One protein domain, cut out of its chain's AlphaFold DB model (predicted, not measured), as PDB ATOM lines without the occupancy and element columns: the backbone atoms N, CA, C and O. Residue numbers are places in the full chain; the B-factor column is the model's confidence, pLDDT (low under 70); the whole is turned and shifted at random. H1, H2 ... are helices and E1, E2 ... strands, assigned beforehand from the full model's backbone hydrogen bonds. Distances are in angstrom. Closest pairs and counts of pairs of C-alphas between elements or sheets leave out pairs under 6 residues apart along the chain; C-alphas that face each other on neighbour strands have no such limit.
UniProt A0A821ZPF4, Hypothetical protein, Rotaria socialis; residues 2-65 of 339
ATOM      1  N   ASN A   2     180.475 161.243 168.044       71.44
ATOM      2  CA  ASN A   2     181.131 161.010 169.338       71.44
ATOM      3  C   ASN A   2     180.747 159.611 169.825       71.44
ATOM      4  O   ASN A   2     179.652 159.396 170.340       71.44
ATOM      5  N   ARG A   3     181.633 158.637 169.600       85.88
ATOM      6  CA  ARG A   3     181.470 157.282 170.129       85.88
ATOM      7  C   ARG A   3     181.877 157.282 171.597       85.88
ATOM      8  O   ARG A   3     183.014 157.617 171.918       85.88
ATOM      9  N   GLN A   4     180.951 156.894 172.466       91.44
ATOM     10  CA  GLN A   4     181.218 156.673 173.882       91.44
ATOM     11  C   GLN A   4     181.408 155.177 174.138       91.44
ATOM     12  O   GLN A   4     180.612 154.357 173.677       91.44
ATOM     13  N   TYR A   5     182.449 154.820 174.885       93.94
ATOM     14  CA  TYR A   5     182.761 153.437 175.240       93.94
ATOM     15  C   TYR A   5     182.612 153.234 176.744       93.94
ATOM     16  O   TYR A   5     183.233 153.934 177.542       93.94
ATOM     17  N   LEU A   6     181.813 152.249 177.148       96.06
ATOM     18  CA  LEU A   6     181.732 151.845 178.547       96.06
ATOM     19  C   LEU A   6     183.016 151.111 178.944       96.06
ATOM     20  O   LEU A   6     183.365 150.085 178.360       96.06
ATOM     21  N   ILE A   7     183.707 151.617 179.963       95.44
ATOM     22  CA  ILE A   7     184.895 150.960 180.503       95.44
ATOM     23  C   ILE A   7     184.459 149.733 181.303       95.44
ATOM     24  O   ILE A   7     183.629 149.819 182.212       95.44
ATOM     25  N   ASN A   8     185.049 148.580 180.985       95.00
ATOM     26  CA  ASN A   8     184.792 147.341 181.707       95.00
ATOM     27  C   ASN A   8     185.196 147.484 183.189       95.00
ATOM     28  O   ASN A   8     186.340 147.825 183.499       95.00
ATOM     29  N   ARG A   9     184.275 147.164 184.106       94.25
ATOM     30  CA  ARG A   9     184.492 147.203 185.565       94.25
ATOM     31  C   ARG A   9     185.621 146.287 186.039       94.25
ATOM     32  O   ARG A   9     186.277 146.575 187.033       94.25
ATOM     33  N   SER A  10     185.878 145.197 185.322       94.38
ATOM     34  CA  SER A  10     186.978 144.274 185.620       94.38
ATOM     35  C   SER A  10     188.341 144.774 185.132       94.38
ATOM     36  O   SER A  10     189.352 144.146 185.432       94.38
ATOM     37  N   SER A  11     188.398 145.885 184.388       96.62
ATOM     38  CA  SER A  11     189.670 146.468 183.951       96.62
ATOM     39  C   SER A  11     190.485 146.997 185.136       96.62
ATOM     40  O   SER A  11     189.941 147.540 186.102       96.62
ATOM     41  N   SER A  12     191.813 146.891 185.034       95.75
ATOM     42  CA  SER A  12     192.741 147.437 186.033       95.75
ATOM     43  C   SER A  12     192.563 148.946 186.209       95.75
ATOM     44  O   SER A  12     192.584 149.442 187.332       95.75
ATOM     45  N   PHE A  13     192.317 149.664 185.110       93.31
ATOM     46  CA  PHE A  13     192.054 151.098 185.117       93.31
ATOM     47  C   PHE A  13     190.855 151.462 186.005       93.31
ATOM     48  O   PHE A  13     190.990 152.269 186.926       93.31
ATOM     49  N   PHE A  14     189.702 150.822 185.775       96.50
ATOM     50  CA  PHE A  14     188.496 151.070 186.564       96.50
ATOM     51  C   PHE A  14     188.727 150.749 188.045       96.50
ATOM     52  O   PHE A  14     188.430 151.577 188.908       96.50
ATOM     53  N   LYS A  15     189.301 149.574 188.348       97.06
ATOM     54  CA  LYS A  15     189.553 149.132 189.729       97.06
ATOM     55  C   LYS A  15     190.485 150.081 190.478       97.06
ATOM     56  O   LYS A  15     190.184 150.448 191.610       97.06
ATOM     57  N   ASN A  16     191.561 150.534 189.839       95.06
ATOM     58  CA  ASN A  16     192.519 151.451 190.455       95.06
ATOM     59  C   ASN A  16     191.871 152.792 190.824       95.06
ATOM     60  O   ASN A  16     192.000 153.239 191.964       95.06
ATOM     61  N   LEU A  17     191.131 153.414 189.898       94.88
ATOM     62  CA  LEU A  17     190.431 154.672 190.176       94.88
ATOM     63  C   LEU A  17     189.339 154.505 191.236       94.88
ATOM     64  O   LEU A  17     189.228 155.323 192.154       94.88
ATOM     65  N   PHE A  18     188.545 153.437 191.129       96.81
ATOM     66  CA  PHE A  18     187.471 153.154 192.072       96.81
ATOM     67  C   PHE A  18     188.011 152.949 193.491       96.81
ATOM     68  O   PHE A  18     187.586 153.643 194.412       96.81
ATOM     69  N   THR A  19     188.985 152.056 193.679       96.25
ATOM     70  CA  THR A  19     189.546 151.754 195.002       96.25
ATOM     71  C   THR A  19     190.314 152.935 195.597       96.25
ATOM     72  O   THR A  19     190.293 153.115 196.814       96.25
ATOM     73  N   LYS A  20     190.964 153.773 194.776       95.12
ATOM     74  CA  LYS A  20     191.685 154.956 195.274       95.12
ATOM     75  C   LYS A  20     190.723 156.040 195.787       95.12
ATOM     76  O   LYS A  20     190.944 156.589 196.872       95.12
ATOM     77  N   TYR A  21     189.644 156.314 195.049       96.38
ATOM     78  CA  TYR A  21     188.781 157.475 195.303       96.38
ATOM     79  C   TYR A  21     187.310 157.121 195.540       96.38
ATOM     80  O   TYR A  21     186.753 157.460 196.582       96.38
ATOM     81  N   PHE A  22     186.659 156.441 194.596       96.50
ATOM     82  CA  PHE A  22     185.192 156.369 194.558       96.50
ATOM     83  C   PHE A  22     184.567 155.332 195.496       96.50
ATOM     84  O   PHE A  22     183.403 155.488 195.865       96.50
ATOM     85  N   ILE A  23     185.346 154.362 195.989       95.38
ATOM     86  CA  ILE A  23     184.935 153.427 197.051       95.38
ATOM     87  C   ILE A  23     184.498 154.151 198.336       95.38
ATOM     88  O   ILE A  23     183.762 153.610 199.156       95.38
ATOM     89  N   ARG A  24     184.945 155.402 198.509       95.12
ATOM     90  CA  ARG A  24     184.619 156.269 199.647       95.12
ATOM     91  C   ARG A  24     183.199 156.837 199.569       95.12
ATOM     92  O   ARG A  24     182.679 157.291 200.584       95.12
ATOM     93  N   LEU A  25     182.584 156.846 198.386       95.06
ATOM     94  CA  LEU A  25     181.270 157.451 198.153       95.06
ATOM     95  C   LEU A  25     180.183 156.410 197.890       95.06
ATOM     96  O   LEU A  25     179.056 156.561 198.369       95.06
ATOM     97  N   ASP A  26     180.500 155.359 197.134       93.12
ATOM     98  CA  ASP A  26     179.529 154.333 196.767       93.12
ATOM     99  C   ASP A  26     180.198 152.970 196.492       93.12
ATOM    100  O   ASP A  26     181.412 152.858 196.330       93.12
ATOM    101  N   SER A  27     179.385 151.918 196.452       92.06
ATOM    102  CA  SER A  27     179.766 150.588 195.993       92.06
ATOM    103  C   SER A  27     179.931 150.541 194.475       92.06
ATOM    104  O   SER A  27     179.300 151.285 193.721       92.06
ATOM    105  N   GLU A  28     180.752 149.601 194.024       93.44
ATOM    106  CA  GLU A  28     181.154 149.458 192.627       93.44
ATOM    107  C   GLU A  28     179.975 149.334 191.648       93.44
ATOM    108  O   GLU A  28     180.020 149.870 190.540       93.44
ATOM    109  N   SER A  29     178.890 148.677 192.066       92.31
ATOM    110  CA  SER A  29     177.698 148.443 191.243       92.31
ATOM    111  C   SER A  29     177.005 149.724 190.776       92.31
ATOM    112  O   SER A  29     176.356 149.704 189.727       92.31
ATOM    113  N   TYR A  30     177.169 150.830 191.507       93.25
ATOM    114  CA  TYR A  30     176.575 152.137 191.196       93.25
ATOM    115  C   TYR A  30     177.582 153.127 190.602       93.25
ATOM    116  O   TYR A  30     177.273 154.309 190.447       93.25
ATOM    117  N   VAL A  31     178.779 152.652 190.242       96.12
ATOM    118  CA  VAL A  31     179.782 153.439 189.525       96.12
ATOM    119  C   VAL A  31     179.927 152.903 188.103       96.12
ATOM    120  O   VAL A  31     180.015 151.692 187.864       96.12
ATOM    121  N   TYR A  32     179.933 153.807 187.130       96.75
ATOM    122  CA  TYR A  32     180.265 153.488 185.745       96.75
ATOM    123  C   TYR A  32     181.145 154.583 185.145       96.75
ATOM    124  O   TYR A  32     181.120 155.730 185.588       96.75
ATOM    125  N   MET A  33     181.963 154.208 184.164       97.50
ATOM    126  CA  MET A  33     182.901 155.115 183.508       97.50
ATOM    127  C   MET A  33     182.723 155.023 181.995       97.50
ATOM    128  O   MET A  33     182.731 153.922 181.442       97.50
ATOM    129  N   LEU A  34     182.559 156.165 181.339       96.25
ATOM    130  CA  LEU A  34     182.402 156.288 179.894       96.25
ATOM    131  C   LEU A  34     183.624 157.005 179.323       96.25
ATOM    132  O   LEU A  34     183.897 158.143 179.695       96.25
ATOM    133  N   ALA A  35     184.346 156.348 178.424       94.31
ATOM    134  CA  ALA A  35     185.420 156.962 177.659       94.31
ATOM    135  C   ALA A  35     184.841 157.651 176.418       94.31
ATOM    136  O   ALA A  35     184.130 157.029 175.626       94.31
ATOM    137  N   GLU A  36     185.156 158.929 176.255       91.88
ATOM    138  CA  GLU A  36     184.795 159.751 175.106       91.88
ATOM    139  C   GLU A  36     186.025 160.563 174.698       91.88
ATOM    140  O   GLU A  36     186.449 161.472 175.415       91.88
ATOM    141  N   ASN A  37     186.610 160.224 173.547       86.56
ATOM    142  CA  ASN A  37     187.902 160.761 173.111       86.56
ATOM    143  C   ASN A  37     188.981 160.533 174.196       86.56
ATOM    144  O   ASN A  37     189.146 159.403 174.655       86.56
ATOM    145  N   ASP A  38     189.672 161.590 174.633       86.50
ATOM    146  CA  ASP A  38     190.710 161.544 175.678       86.50
ATOM    147  C   ASP A  38     190.167 161.770 177.104       86.50
ATOM    148  O   ASP A  38     190.936 161.924 178.058       86.50
ATOM    149  N   ILE A  39     188.841 161.822 177.264       92.81
ATOM    150  CA  ILE A  39     188.178 162.126 178.534       92.81
ATOM    151  C   ILE A  39     187.421 160.898 179.019       92.81
ATOM    152  O   ILE A  39     186.700 160.238 178.271       92.81
ATOM    153  N   ILE A  40     187.542 160.616 180.313       95.56
ATOM    154  CA  ILE A  40     186.763 159.569 180.966       95.56
ATOM    155  C   ILE A  40     185.770 160.226 181.917       95.56
ATOM    156  O   ILE A  40     186.147 160.832 182.920       95.56
ATOM    157  N   ASN A  41     184.488 160.100 181.597       96.62
ATOM    158  CA  ASN A  41     183.388 160.559 182.431       96.62
ATOM    159  C   ASN A  41     183.052 159.474 183.458       96.62
ATOM    160  O   ASN A  41     182.722 158.346 183.099       96.62
ATOM    161  N   ILE A  42     183.146 159.803 184.738       97.81
ATOM    162  CA  ILE A  42     182.935 158.894 185.864       97.81
ATOM    163  C   ILE A  42     181.624 159.284 186.526       97.81
ATOM    164  O   ILE A  42     181.467 160.423 186.956       97.81
ATOM    165  N   HIS A  43     180.689 158.351 186.640       97.69
ATOM    166  CA  HIS A  43     179.348 158.619 187.141       97.69
ATOM    167  C   HIS A  43     179.046 157.762 188.364       97.69
ATOM    168  O   HIS A  43     179.210 156.541 188.329       97.69
ATOM    169  N   LEU A  44     178.561 158.401 189.429       96.81
ATOM    170  CA  LEU A  44     178.047 157.735 190.622       96.81
ATOM    171  C   LEU A  44     176.523 157.817 190.574       96.81
ATOM    172  O   LEU A  44     175.921 158.782 191.048       96.81
ATOM    173  N   SER A  45     175.896 156.814 189.955       93.75
ATOM    174  CA  SER A  45     174.504 156.877 189.489       93.75
ATOM    175  C   SER A  45     173.508 157.186 190.600       93.75
ATOM    176  O   SER A  45     172.549 157.920 190.389       93.75
ATOM    177  N   ARG A  46     173.749 156.646 191.796       92.19
ATOM    178  CA  ARG A  46     172.862 156.813 192.942       92.19
ATOM    179  C   ARG A  46     172.965 158.193 193.588       92.19
ATOM    180  O   ARG A  46     171.964 158.706 194.067       92.19
ATOM    181  N   LEU A  47     174.159 158.781 193.591       94.00
ATOM    182  CA  LEU A  47     174.406 160.117 194.137       94.00
ATOM    183  C   LEU A  47     174.103 161.236 193.139       94.00
ATOM    184  O   LEU A  47     174.013 162.392 193.535       94.00
ATOM    185  N   GLY A  48     173.999 160.914 191.849       94.94
ATOM    186  CA  GLY A  48     173.790 161.910 190.800       94.94
ATOM    187  C   GLY A  48     174.998 162.818 190.545       94.94
ATOM    188  O   GLY A  48     174.860 163.796 189.817       94.94
ATOM    189  N   ILE A  49     176.172 162.495 191.097       96.44
ATOM    190  CA  ILE A  49     177.416 163.255 190.905       96.44
ATOM    191  C   ILE A  49     178.297 162.615 189.833       96.44
ATOM    192  O   ILE A  49     178.278 161.390 189.638       96.44
ATOM    193  N   ALA A  50     179.090 163.434 189.146       97.25
ATOM    194  CA  ALA A  50     180.005 162.961 188.126       97.25
ATOM    195  C   ALA A  50     181.344 163.697 188.140       97.25
ATOM    196  O   ALA A  50     181.476 164.854 188.525       97.25
ATOM    197  N   PHE A  51     182.353 163.006 187.641       97.75
ATOM    198  CA  PHE A  51     183.711 163.503 187.550       97.75
ATOM    199  C   PHE A  51     184.239 163.301 186.139       97.75
ATOM    200  O   PHE A  51     183.749 162.453 185.392       97.75
ATOM    201  N   LYS A  52     185.258 164.071 185.773       96.69
ATOM    202  CA  LYS A  52     185.957 163.935 184.499       96.69
ATOM    203  C   LYS A  52     187.424 163.676 184.767       96.69
ATOM    204  O   LYS A  52     188.085 164.479 185.413       96.69
ATOM    205  N   TYR A  53     187.929 162.562 184.265       96.06
ATOM    206  CA  TYR A  53     189.354 162.282 184.248       96.06
ATOM    207  C   TYR A  53     189.943 162.718 182.906       96.06
ATOM    208  O   TYR A  53     189.464 162.285 181.855       96.06
ATOM    209  N   SER A  54     190.965 163.574 182.958       91.06
ATOM    210  CA  SER A  54     191.751 163.992 181.793       91.06
ATOM    211  C   SER A  54     193.107 163.297 181.818       91.06
ATOM    212  O   SER A  54     193.897 163.506 182.740       91.06
ATOM    213  N   SER A  55     193.393 162.493 180.792       83.88
ATOM    214  CA  SER A  55     194.679 161.796 180.649       83.88
ATOM    215  C   SER A  55     195.859 162.765 180.509       83.88
ATOM    216  O   SER A  55     196.942 162.486 181.014       83.88
ATOM    217  N   GLN A  56     195.638 163.931 179.893       83.38
ATOM    218  CA  GLN A  56     196.669 164.944 179.641       83.38
ATOM    219  C   GLN A  56     197.216 165.564 180.932       83.38
ATOM    220  O   GLN A  56     198.408 165.843 181.035       83.38
ATOM    221  N   HIS A  57     196.345 165.772 181.920       81.06
ATOM    222  CA  HIS A  57     196.705 166.404 183.191       81.06
ATOM    223  C   HIS A  57     196.798 165.407 184.347       81.06
ATOM    224  O   HIS A  57     197.253 165.772 185.426       81.06
ATOM    225  N   ASN A  58     196.369 164.159 184.132       87.12
ATOM    226  CA  ASN A  58     196.223 163.133 185.162       87.12
ATOM    227  C   ASN A  58     195.404 163.615 186.379       87.12
ATOM    228  O   ASN A  58     195.670 163.238 187.518       87.12
ATOM    229  N   THR A  59     194.403 164.462 186.133       92.31
ATOM    230  CA  THR A  59     193.538 165.055 187.157       92.31
ATOM    231  C   THR A  59     192.101 164.589 186.983       92.31
ATOM    232  O   THR A  59     191.628 164.335 185.872       92.31
ATOM    233  N   ILE A  60     191.396 164.478 188.108       96.38
ATOM    234  CA  ILE A  60     189.969 164.166 188.148       96.38
ATOM    235  C   ILE A  60     189.237 165.423 188.598       96.38
ATOM    236  O   ILE A  60     189.307 165.780 189.772       96.38
ATOM    237  N   THR A  61     188.537 166.094 187.692       96.50
ATOM    238  CA  THR A  61     187.762 167.297 188.007       96.50
ATOM    239  C   THR A  61     186.323 166.946 188.361       96.50
ATOM    240  O   THR A  61     185.741 165.997 187.829       96.50
ATOM    241  N   SER A  62     185.750 167.693 189.302       96.81
ATOM    242  CA  SER A  62     184.339 167.576 189.666       96.81
ATOM    243  C   SER A  62     183.468 168.279 188.628       96.81
ATOM    244  O   SER A  62     183.825 169.355 188.147       96.81
ATOM    245  N   ARG A  63     182.316 167.698 188.283       95.62
ATOM    246  CA  ARG A  63     181.341 168.364 187.410       95.62
ATOM    247  C   ARG A  63     180.425 169.300 188.197       95.62
ATOM    248  O   ARG A  63     180.038 170.342 187.684       95.62
ATOM    249  N   GLU A  64     180.077 168.930 189.424       94.56
ATOM    250  CA  GLU A  64     179.140 169.660 190.285       94.56
ATOM    251  C   GLU A  64     179.821 170.802 191.055       94.56
ATOM    252  O   GLU A  64     179.162 171.752 191.468       94.56
ATOM    253  N   TYR A  65     181.143 170.724 191.231       93.75
ATOM    254  CA  TYR A  65     181.942 171.741 191.918       93.75
ATOM    255  C   TYR A  65     183.019 172.268 190.974       93.75
ATOM    256  O   TYR A  65     184.105 171.694 190.888       93.75
TER     257      TYR A  65
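This is residues 2 to 65 of the 339 residues of the protein "Hypothetical protein" of Rotaria socialis (UniProt A0A821ZPF4). One twisted antiparallel sheet of five strands, E1 to E5, is the main part of the picture, and a single short helix, H1, grazes it with residues 14 to 18. The strands lie side by side in the order they have along the chain, E1 E2 E3 E4 E5, and their lines turn by 98 degrees from edge to edge. The printed part has 64 residues, with one named helix and five named strands in the order E1 H1 E2 E3 E4 E5, and its class is mixed, helices and strands. It is compact, with a radius of gyration of the C-alphas of 11.0 A, and rounded, with spans of 29 by 27 by 20 A.

E1, residues 4 to 6, is an edge strand and is antiparallel to E2, residues 31 to 36, at 147 degrees between their directions; N 5 and O 35 are 2.9 A apart, within hydrogen-bond range. A tight link joins E1 to H1, residues 12 to 20. H1 is on the sheet but only grazes it; the closest C-alphas of H1 and E2 are those of Phe 14 and Met 33, 7.6 A apart. In H1 every O i to N i+4 pair is within hydrogen-bond range. E2, E3, E4 and E5 form a meander, each strand after E2 the antiparallel neighbour of the one before. E2 and E3, residues 39 to 44, form a hairpin at 159 degrees, with N 34 and O 41 2.8 A apart. E3 and E4, residues 49 to 54, form a hairpin at 158 degrees, with N 42 and O 51 2.8 A apart. E4 and E5, residues 59 to 62, form a hairpin at 154 degrees, with N 52 and O 61 2.9 A apart. E5 is the other edge strand, and it is apart from E1 and from E2.

E1 begins at C-alpha 4, (181.218, 156.673, 173.882), and is 6.7 A long from first to last C-alpha. H1 is 12.0 A long and begins at C-alpha 12, (192.741, 147.437, 186.033). E2 is 16.5 A long, E3 16.4 A and E4 17.0 A. E5 is 9.9 A long and ends at C-alpha 62, (184.339, 167.576, 189.666).

The two C-alphas farthest apart are those of Asn 2 and Arg 24, 30.9 A. The printed part has no cut. The link from H1 to E2, 10 residues, is short but not tight; the other links are tight. The mean pLDDT of the printed part is 93.6, and no printed residue is under 70.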